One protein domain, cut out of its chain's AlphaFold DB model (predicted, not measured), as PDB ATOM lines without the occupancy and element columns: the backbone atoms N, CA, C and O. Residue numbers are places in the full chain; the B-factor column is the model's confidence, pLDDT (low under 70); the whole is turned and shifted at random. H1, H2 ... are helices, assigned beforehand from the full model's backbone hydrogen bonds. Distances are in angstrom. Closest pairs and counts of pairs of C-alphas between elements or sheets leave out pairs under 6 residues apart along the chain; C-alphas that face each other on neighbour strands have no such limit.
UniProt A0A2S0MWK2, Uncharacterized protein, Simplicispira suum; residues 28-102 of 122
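Overview. This is residues 28 to 102 of the 122 residues of an uncharacterized protein of Simplicispira suum (UniProt A0A2S0MWK2). H2 and H3 form a helical hairpin at one end, H4 packs on H1 and H3 in the middle, and H1 and H5 reach as separate arms toward the other end, where the printed part begins and ends. The printed part has 75 residues, with five named helices, H1 to H5, and no named strand: all helix. It is only just compact, close to loose (radius of gyration of the C-alphas 13.1 A), and spans 36 by 24 by 16 A.

Arrangement. Start at H1, residues 35 to 49, which only just touches H2, residues 51 to 63, only at the corner, C-alphas 47 and 54 being closest at 5.4 A. H2 and H3, residues 66 to 74, are a hairpin (closest C-alphas 59 and 69, 4.9 A). H3 and H4, residues 77 to 85, are another (71 and 80, 6.5 A). H4 touches H1 (44 and 81, 4.2 A). H5, residues 88 to 95, is apart from H1. Every O i to N i+4 pair is within hydrogen-bond range in H1, H3 and H5; H2 has 7 of 9, H4 3 of 5.

Along the chain. Find C-alpha 35 at (-19.872, 44.978, -6.172); H1 runs 21.2 A. H5 ends at C-alpha 95, (-11.466, 49.881, 2.663).

Size, cuts and confidence. The printed part has no cut, its four links are tight, and residue 63 is under 70.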
ATOM      1  N   ALA A  28     -23.818  52.224 -14.028       91.12
ATOM      2  CA  ALA A  28     -24.156  53.043 -12.869       91.12
ATOM      3  C   ALA A  28     -23.431  52.525 -11.619       91.12
ATOM      4  O   ALA A  28     -22.840  51.445 -11.637       91.12
ATOM      5  N   LYS A  29     -23.502  53.280 -10.520       93.19
ATOM      6  CA  LYS A  29     -22.974  52.831  -9.232       93.19
ATOM      7  C   LYS A  29     -23.652  51.518  -8.802       93.19
ATOM      8  O   LYS A  29     -24.875  51.517  -8.653       93.19
ATOM      9  N   PRO A  30     -22.893  50.425  -8.618       93.44
ATOM     10  CA  PRO A  30     -23.451  49.151  -8.189       93.44
ATOM     11  C   PRO A  30     -23.843  49.191  -6.709       93.44
ATOM     12  O   PRO A  30     -23.348  50.013  -5.933       93.44
ATOM     13  N   ASP A  31     -24.723  48.271  -6.314       93.75
ATOM     14  CA  ASP A  31     -24.986  48.005  -4.901       93.75
ATOM     15  C   ASP A  31     -23.690  47.487  -4.241       93.75
ATOM     16  O   ASP A  31     -23.071  46.566  -4.790       93.75
ATOM     17  N   PRO A  32     -23.276  48.024  -3.076       91.94
ATOM     18  CA  PRO A  32     -22.083  47.561  -2.366       91.94
ATOM     19  C   PRO A  32     -22.049  46.047  -2.105       91.94
ATOM     20  O   PRO A  32     -20.972  45.468  -2.035       91.94
ATOM     21  N   LYS A  33     -23.207  45.388  -1.980       92.06
ATOM     22  CA  LYS A  33     -23.311  43.932  -1.785       92.06
ATOM     23  C   LYS A  33     -23.047  43.137  -3.062       92.06
ATOM     24  O   LYS A  33     -22.616  41.993  -2.984       92.06
ATOM     25  N   VAL A  34     -23.331  43.724  -4.224       93.00
ATOM     26  CA  VAL A  34     -23.149  43.094  -5.544       93.00
ATOM     27  C   VAL A  34     -21.767  43.413  -6.115       93.00
ATOM     28  O   VAL A  34     -21.226  42.653  -6.913       93.00
ATOM     29  N   TYR A  35     -21.163  44.516  -5.681       94.56
ATOM     30  CA  TYR A  35     -19.872  44.978  -6.172       94.56
ATOM     31  C   TYR A  35     -18.732  43.939  -6.093       94.56
ATOM     32  O   TYR A  35     -18.060  43.770  -7.110       94.56
ATOM     33  N   PRO A  36     -18.521  43.197  -4.984       93.38
ATOM     34  CA  PRO A  36     -17.457  42.191  -4.926       93.38
ATOM     35  C   PRO A  36     -17.626  41.090  -5.976       93.38
ATOM     36  O   PRO A  36     -16.646  40.630  -6.548       93.38
ATOM     37  N   MET A  37     -18.868  40.707  -6.282       94.19
ATOM     38  CA  MET A  37     -19.159  39.722  -7.326       94.19
ATOM     39  C   MET A  37     -18.765  40.255  -8.708       94.19
ATOM     40  O   MET A  37     -18.060  39.574  -9.439       94.19
ATOM     41  N   LEU A  38     -19.137  41.500  -9.031       94.00
ATOM     42  CA  LEU A  38     -18.764  42.135 -10.303       94.00
ATOM     43  C   LEU A  38     -17.247  42.316 -10.443       94.00
ATOM     44  O   LEU A  38     -16.706  42.224 -11.544       94.00
ATOM     45  N   LEU A  39     -16.557  42.597  -9.335       93.94
ATOM     46  CA  LEU A  39     -15.101  42.697  -9.314       93.94
ATOM     47  C   LEU A  39     -14.452  41.329  -9.550       93.94
ATOM     48  O   LEU A  39     -13.548  41.228 -10.377       93.94
ATOM     49  N   ALA A  40     -14.951  40.282  -8.891       93.88
ATOM     50  CA  ALA A  40     -14.472  38.919  -9.082       93.88
ATOM     51  C   ALA A  40     -14.678  38.433 -10.521       93.88
ATOM     52  O   ALA A  40     -13.748  37.875 -11.097       93.88
ATOM     53  N   GLU A  41     -15.847  38.690 -11.114       92.12
ATOM     54  CA  GLU A  41     -16.139  38.378 -12.520       92.12
ATOM     55  C   GLU A  41     -15.180  39.114 -13.458       92.12
ATOM     56  O   GLU A  41     -14.538  38.488 -14.293       92.12
ATOM     57  N   LYS A  42     -14.985  40.423 -13.262       91.00
ATOM     58  CA  LYS A  42     -14.044  41.223 -14.061       91.00
ATOM     59  C   LYS A  42     -12.611  40.690 -13.988       91.00
ATOM     60  O   LYS A  42     -11.908  40.670 -14.996       91.00
ATOM     61  N   LEU A  43     -12.147  40.313 -12.798       91.62
ATOM     62  CA  LEU A  43     -10.812  39.740 -12.627       91.62
ATOM     63  C   LEU A  43     -10.726  38.348 -13.258       91.62
ATOM     64  O   LEU A  43      -9.723  38.045 -13.897       91.62
ATOM     65  N   GLN A  44     -11.773  37.531 -13.127       93.00
ATOM     66  CA  GLN A  44     -11.831  36.214 -13.753       93.00
ATOM     67  C   GLN A  44     -11.820  36.321 -15.281       93.00
ATOM     68  O   GLN A  44     -11.046  35.620 -15.916       93.00
ATOM     69  N   ASP A  45     -12.561  37.261 -15.866       89.81
ATOM     70  CA  ASP A  45     -12.551  37.515 -17.310       89.81
ATOM     71  C   ASP A  45     -11.151  37.890 -17.817       89.81
ATOM     72  O   ASP A  45     -10.769  37.523 -18.927       89.81
ATOM     73  N   LEU A  46     -10.371  38.630 -17.021       87.75
ATOM     74  CA  LEU A  46      -8.981  38.967 -17.345       87.75
ATOM     75  C   LEU A  46      -8.051  37.755 -17.266       87.75
ATOM     76  O   LEU A  46      -7.129  37.640 -18.073       87.75
ATOM     77  N   ILE A  47      -8.286  36.867 -16.302       90.81
ATOM     78  CA  ILE A  47      -7.551  35.607 -16.162       90.81
ATOM     79  C   ILE A  47      -7.872  34.684 -17.339       90.81
ATOM     80  O   ILE A  47      -6.960  34.160 -17.969       90.81
ATOM     81  N   ASP A  48      -9.148  34.538 -17.682       90.00
ATOM     82  CA  ASP A  48      -9.615  33.637 -18.735       90.00
ATOM     83  C   ASP A  48      -9.178  34.107 -20.138       90.00
ATOM     84  O   ASP A  48      -9.038  33.295 -21.055       90.00
ATOM     85  N   GLN A  49      -8.923  35.410 -20.313       88.25
ATOM     86  CA  GLN A  49      -8.360  35.973 -21.547       88.25
ATOM     87  C   GLN A  49      -6.910  35.538 -21.801       88.25
ATOM     88  O   GLN A  49      -6.541  35.319 -22.957       88.25
ATOM     89  N   ASP A  50      -6.089  35.418 -20.753       87.62
ATOM     90  CA  ASP A  50      -4.704  34.945 -20.847       87.62
ATOM     91  C   ASP A  50      -4.248  34.302 -19.528       87.62
ATOM     92  O   ASP A  50      -3.562  34.911 -18.700       87.62
ATOM     93  N   GLU A  51      -4.616  33.032 -19.349       88.88
ATOM     94  CA  GLU A  51      -4.335  32.278 -18.122       88.88
ATOM     95  C   GLU A  51      -2.829  32.187 -17.838       88.88
ATOM     96  O   GLU A  51      -2.398  32.275 -16.688       88.88
ATOM     97  N   LYS A  52      -1.998  32.070 -18.884       88.56
ATOM     98  CA  LYS A  52      -0.539  31.967 -18.736       88.56
ATOM     99  C   LYS A  52       0.071  33.277 -18.259       88.56
ATOM    100  O   LYS A  52       0.946  33.262 -17.388       88.56
ATOM    101  N   ALA A  53      -0.367  34.402 -18.823       87.38
ATOM    102  CA  ALA A  53       0.064  35.713 -18.358       87.38
ATOM    103  C   ALA A  53      -0.442  35.987 -16.939       87.38
ATOM    104  O   ALA A  53       0.307  36.529 -16.127       87.38
ATOM    105  N   ALA A  54      -1.669  35.567 -16.620       88.75
ATOM    106  CA  ALA A  54      -2.235  35.688 -15.284       88.75
ATOM    107  C   ALA A  54      -1.441  34.886 -14.246       88.75
ATOM    108  O   ALA A  54      -1.035  35.444 -13.228       88.75
ATOM    109  N   GLN A  55      -1.139  33.619 -14.538       88.81
ATOM    110  CA  GLN A  55      -0.306  32.777 -13.684       88.81
ATOM    111  C   GLN A  55       1.066  33.414 -13.461       88.81
ATOM    112  O   GLN A  55       1.496  33.576 -12.324       88.81
ATOM    113  N   SER A  56       1.719  33.842 -14.545       88.38
ATOM    114  CA  SER A  56       3.033  34.487 -14.468       88.38
ATOM    115  C   SER A  56       2.984  35.752 -13.608       88.38
ATOM    116  O   SER A  56       3.886  35.996 -12.815       88.38
ATOM    117  N   ALA A  57       1.922  36.553 -13.724       87.38
ATOM    118  CA  ALA A  57       1.746  37.761 -12.924       87.38
ATOM    119  C   ALA A  57       1.567  37.455 -11.430       87.38
ATOM    120  O   ALA A  57       2.185  38.114 -10.593       87.38
ATOM    121  N   LEU A  58       0.764  36.443 -11.089       86.81
ATOM    122  CA  LEU A  58       0.586  35.992  -9.706       86.81
ATOM    123  C   LEU A  58       1.887  35.430  -9.126       86.81
ATOM    124  O   LEU A  58       2.240  35.740  -7.991       86.81
ATOM    125  N   GLU A  59       2.629  34.654  -9.916       86.38
ATOM    126  CA  GLU A  59       3.897  34.067  -9.492       86.38
ATOM    127  C   GLU A  59       4.981  35.134  -9.278       86.38
ATOM    128  O   GLU A  59       5.661  35.131  -8.255       86.38
ATOM    129  N   MET A  60       5.091  36.105 -10.191       83.56
ATOM    130  CA  MET A  60       6.015  37.239 -10.058       83.56
ATOM    131  C   MET A  60       5.665  38.164  -8.889       83.56
ATOM    132  O   MET A  60       6.527  38.888  -8.399       83.56
ATOM    133  N   SER A  61       4.419  38.131  -8.414       76.81
ATOM    134  CA  SER A  61       3.992  38.917  -7.257       76.81
ATOM    135  C   SER A  61       4.535  38.369  -5.931       76.81
ATOM    136  O   SER A  61       4.355  39.019  -4.908       76.81
ATOM    137  N   GLN A  62       5.225  37.219  -5.911       72.06
ATOM    138  CA  GLN A  62       5.741  36.579  -4.693       72.06
ATOM    139  C   GLN A  62       6.583  37.509  -3.805       72.06
ATOM    140  O   GLN A  62       6.485  37.426  -2.581       72.06
ATOM    141  N   GLU A  63       7.398  38.385  -4.398       69.88
ATOM    142  CA  GLU A  63       8.320  39.255  -3.649       69.88
ATOM    143  C   GLU A  63       7.603  40.367  -2.869       69.88
ATOM    144  O   GLU A  63       8.118  40.841  -1.857       69.88
ATOM    145  N   HIS A  64       6.408  40.760  -3.313       70.50
ATOM    146  CA  HIS A  64       5.672  41.898  -2.758       70.50
ATOM    147  C   HIS A  64       4.324  41.501  -2.146       70.50
ATOM    148  O   HIS A  64       3.876  42.125  -1.191       70.50
ATOM    149  N   LEU A  65       3.696  40.442  -2.660       80.94
ATOM    150  CA  LEU A  65       2.340  40.004  -2.338       80.94
ATOM    151  C   LEU A  65       2.284  38.462  -2.255       80.94
ATOM    152  O   LEU A  65       1.744  37.802  -3.148       80.94
ATOM    153  N   PRO A  66       2.810  37.850  -1.173       81.50
ATOM    154  CA  PRO A  66       2.888  36.391  -1.034       81.50
ATOM    155  C   PRO A  66       1.530  35.680  -1.135       81.50
ATOM    156  O   PRO A  66       1.453  34.552  -1.617       81.50
ATOM    157  N   ALA A  67       0.448  36.353  -0.728       84.06
ATOM    158  CA  ALA A  67      -0.912  35.829  -0.834       84.06
ATOM    159  C   ALA A  67      -1.340  35.594  -2.295       84.06
ATOM    160  O   ALA A  67      -2.043  34.629  -2.581       84.06
ATOM    161  N   LEU A  68      -0.885  36.429  -3.236       85.62
ATOM    162  CA  LEU A  68      -1.178  36.254  -4.662       85.62
ATOM    163  C   LEU A  68      -0.476  35.029  -5.241       85.62
ATOM    164  O   LEU A  68      -1.080  34.265  -5.992       85.62
ATOM    165  N   TYR A  69       0.775  34.816  -4.837       86.38
ATOM    166  CA  TYR A  69       1.517  33.613  -5.191       86.38
ATOM    167  C   TYR A  69       0.790  32.356  -4.690       86.38
ATOM    168  O   TYR A  69       0.600  31.408  -5.449       86.38
ATOM    169  N   GLN A  70       0.311  32.367  -3.441       87.38
ATOM    170  CA  GLN A  70      -0.452  31.246  -2.876       87.38
ATOM    171  C   GLN A  70      -1.747  30.967  -3.644       87.38
ATOM    172  O   GLN A  70      -2.067  29.807  -3.878       87.38
ATOM    173  N   ILE A  71      -2.460  31.997  -4.116       89.50
ATOM    174  CA  ILE A  71      -3.658  31.810  -4.951       89.50
ATOM    175  C   ILE A  71      -3.331  30.999  -6.211       89.50
ATOM    176  O   ILE A  71      -4.087  30.087  -6.551       89.50
ATOM    177  N   ALA A  72      -2.205  31.289  -6.870       88.50
ATOM    178  CA  ALA A  72      -1.784  30.555  -8.062       88.50
ATOM    179  C   ALA A  72      -1.425  29.087  -7.776       88.50
ATOM    180  O   ALA A  72      -1.657  28.232  -8.627       88.50
ATOM    181  N   GLN A  73      -0.878  28.790  -6.593       88.69
ATOM    182  CA  GLN A  73      -0.471  27.431  -6.214       88.69
ATOM    183  C   GLN A  73      -1.633  26.586  -5.671       88.69
ATOM    184  O   GLN A  73      -1.746  25.403  -5.995       88.69
ATOM    185  N   ASP A  74      -2.498  27.180  -4.850       89.62
ATOM    186  CA  ASP A  74      -3.470  26.444  -4.035       89.62
ATOM    187  C   ASP A  74      -4.846  26.319  -4.698       89.62
ATOM    188  O   ASP A  74      -5.643  25.452  -4.328       89.62
ATOM    189  N   GLN A  75      -5.164  27.194  -5.658       89.25
ATOM    190  CA  GLN A  75      -6.487  27.273  -6.276       89.25
ATOM    191  C   GLN A  75      -6.412  27.045  -7.789       89.25
ATOM    192  O   GLN A  75      -5.486  27.526  -8.437       89.25
ATOM    193  N   PRO A  76      -7.405  26.369  -8.397       90.94
ATOM    194  CA  PRO A  76      -7.479  26.301  -9.849       90.94
ATOM    195  C   PRO A  76      -7.818  27.675 -10.467       90.94
ATOM    196  O   PRO A  76      -8.592  28.422  -9.856       90.94
ATOM    197  N   PRO A  77      -7.357  27.968 -11.705       90.38
ATOM    198  CA  PRO A  77      -7.506  29.280 -12.353       90.38
ATOM    199  C   PRO A  77      -8.922  29.854 -12.371       90.38
ATOM    200  O   PRO A  77      -9.116  31.048 -12.163       90.38
ATOM    201  N   LYS A  78      -9.932  28.989 -12.510       91.81
ATOM    202  CA  LYS A  78     -11.360  29.354 -12.491       91.81
ATOM    203  C   LYS A  78     -11.860  30.001 -11.189       91.81
ATOM    204  O   LYS A  78     -12.997  30.458 -11.142       91.81
ATOM    205  N   TRP A  79     -11.077  29.944 -10.111       92.62
ATOM    206  CA  TRP A  79     -11.408  30.568  -8.826       92.62
ATOM    207  C   TRP A  79     -10.526  31.768  -8.505       92.62
ATOM    208  O   TRP A  79     -10.786  32.454  -7.516       92.62
ATOM    209  N   TRP A  80      -9.495  32.044  -9.307       93.50
ATOM    210  CA  TRP A  80      -8.534  33.099  -9.009       93.50
ATOM    211  C   TRP A  80      -9.195  34.471  -8.910       93.50
ATOM    212  O   TRP A  80      -8.883  35.192  -7.973       93.50
ATOM    213  N   GLY A  81     -10.169  34.819  -9.757       92.31
ATOM    214  CA  GLY A  81     -10.868  36.108  -9.652       92.31
ATOM    215  C   GLY A  81     -11.580  36.295  -8.304       92.31
ATOM    216  O   GLY A  81     -11.502  37.360  -7.683       92.31
ATOM    217  N   THR A  82     -12.200  35.228  -7.789       93.44
ATOM    218  CA  THR A  82     -12.838  35.237  -6.460       93.44
ATOM    219  C   THR A  82     -11.795  35.286  -5.346       93.44
ATOM    220  O   THR A  82     -11.930  36.077  -4.414       93.44
ATOM    221  N   SER A  83     -10.735  34.482  -5.437       93.00
ATOM    222  CA  SER A  83      -9.665  34.453  -4.436       93.00
ATOM    223  C   SER A  83      -8.918  35.785  -4.348       93.00
ATOM    224  O   SER A  83      -8.645  36.264  -3.254       93.00
ATOM    225  N   LEU A  84      -8.660  36.426  -5.491       91.50
ATOM    226  CA  LEU A  84      -8.068  37.759  -5.580       91.50
ATOM    227  C   LEU A  84      -8.940  38.801  -4.895       91.50
ATOM    228  O   LEU A  84      -8.445  39.595  -4.097       91.50
ATOM    229  N   THR A  85     -10.243  38.768  -5.172       93.00
ATOM    230  CA  THR A  85     -11.201  39.706  -4.582       93.00
ATOM    231  C   THR A  85     -11.254  39.593  -3.058       93.00
ATOM    232  O   THR A  85     -11.410  40.602  -2.377       93.00
ATOM    233  N   ASN A  86     -11.082  38.379  -2.527       91.12
ATOM    234  CA  ASN A  86     -11.090  38.098  -1.089       91.12
ATOM    235  C   ASN A  86      -9.699  38.165  -0.432       91.12
ATOM    236  O   ASN A  86      -9.569  37.829   0.745       91.12
ATOM    237  N   SER A  87      -8.656  38.552  -1.170       90.69
ATOM    238  CA  SER A  87      -7.302  38.665  -0.622       90.69
ATOM    239  C   SER A  87      -7.175  39.859   0.327       90.69
ATOM    240  O   SER A  87      -7.871  40.865   0.176       90.69
ATOM    241  N   ASP A  88      -6.246  39.785   1.281       88.88
ATOM    242  CA  ASP A  88      -6.022  40.867   2.249       88.88
ATOM    243  C   ASP A  88      -5.606  42.181   1.573       88.88
ATOM    244  O   ASP A  88      -6.110  43.245   1.933       88.88
ATOM    245  N   SER A  89      -4.756  42.121   0.540       87.88
ATOM    246  CA  SER A  89      -4.363  43.306  -0.234       87.88
ATOM    247  C   SER A  89      -5.554  43.940  -0.950       87.88
ATOM    248  O   SER A  89      -5.674  45.166  -0.981       87.88
ATOM    249  N   MET A  90      -6.483  43.127  -1.469       91.56
ATOM    250  CA  MET A  90      -7.714  43.653  -2.054       91.56
ATOM    251  C   MET A  90      -8.625  44.251  -0.984       91.56
ATOM    252  O   MET A  90      -9.090  45.371  -1.155       91.56
ATOM    253  N   HIS A  91      -8.848  43.568   0.141       91.38
ATOM    254  CA  HIS A  91      -9.653  44.104   1.243       91.38
ATOM    255  C   HIS A  91      -9.104  45.427   1.785       91.38
ATOM    256  O   HIS A  91      -9.886  46.342   2.055       91.38
ATOM    257  N   SER A  92      -7.779  45.551   1.889       90.81
ATOM    258  CA  SER A  92      -7.108  46.805   2.235       90.81
ATOM    259  C   SER A  92      -7.515  47.907   1.260       90.81
ATOM    260  O   SER A  92      -8.064  48.927   1.676       90.81
ATOM    261  N   LEU A  93      -7.401  47.658  -0.047       90.56
ATOM    262  CA  LEU A  93      -7.779  48.627  -1.072       90.56
ATOM    263  C   LEU A  93      -9.280  48.966  -1.062       90.56
ATOM    264  O   LEU A  93      -9.666  50.129  -1.179       90.56
ATOM    265  N   LEU A  94     -10.137  47.963  -0.865       91.81
ATOM    266  CA  LEU A  94     -11.589  48.127  -0.766       91.81
ATOM    267  C   LEU A  94     -12.003  48.991   0.431       91.81
ATOM    268  O   LEU A  94     -13.045  49.645   0.373       91.81
ATOM    269  N   SER A  95     -11.198  49.036   1.495       92.44
ATOM    270  CA  SER A  95     -11.466  49.881   2.663       92.44
ATOM    271  C   SER A  95     -11.329  51.384   2.373       92.44
ATOM    272  O   SER A  95     -11.949  52.196   3.060       92.44
ATOM    273  N   HIS A  96     -10.599  51.757   1.315       93.06
ATOM    274  CA  HIS A  96     -10.436  53.147   0.871       93.06
ATOM    275  C   HIS A  96     -11.592  53.648  -0.010       93.06
ATOM    276  O   HIS A  96     -11.624  54.824  -0.391       93.06
ATOM    277  N   LEU A  97     -12.553  52.777  -0.339       92.75
ATOM    278  CA  LEU A  97     -13.734  53.130  -1.118       92.75
ATOM    279  C   LEU A  97     -14.682  54.046  -0.341       92.75
ATOM    280  O   LEU A  97     -15.130  53.735   0.761       92.75
ATOM    281  N   ASP A  98     -15.090  55.140  -0.978       93.25
ATOM    282  CA  ASP A  98     -16.103  56.047  -0.452       93.25
ATOM    283  C   ASP A  98     -17.470  55.762  -1.087       93.25
ATOM    284  O   ASP A  98     -17.871  56.341  -2.105       93.25
ATOM    285  N   TRP A  99     -18.226  54.883  -0.430       92.06
ATOM    286  CA  TRP A  99     -19.585  54.518  -0.823       92.06
ATOM    287  C   TRP A  99     -20.615  55.638  -0.649       92.06
ATOM    288  O   TRP A  99     -21.758  55.451  -1.062       92.06
ATOM    289  N   SER A 100     -20.277  56.803  -0.094       92.50
ATOM    290  CA  SER A 100     -21.194  57.954  -0.091       92.50
ATOM    291  C   SER A 100     -21.171  58.711  -1.425       92.50
ATOM    292  O   SER A 100     -22.164  59.325  -1.820       92.50
ATOM    293  N   LYS A 101     -20.070  58.604  -2.179       91.88
ATOM    294  CA  LYS A 101     -19.871  59.290  -3.459       91.88
ATOM    295  C   LYS A 101     -20.424  58.484  -4.644       91.88
ATOM    296  O   LYS A 101     -20.526  57.256  -4.575       91.88
ATOM    297  N   PRO A 102     -20.801  59.145  -5.755       88.25
ATOM    298  CA  PRO A 102     -21.384  58.470  -6.917       88.25
ATOM    299  C   PRO A 102     -20.372  57.674  -7.760       88.25
ATOM    300  O   PRO A 102     -20.792  56.849  -8.569       88.25
TER     301      PRO A 102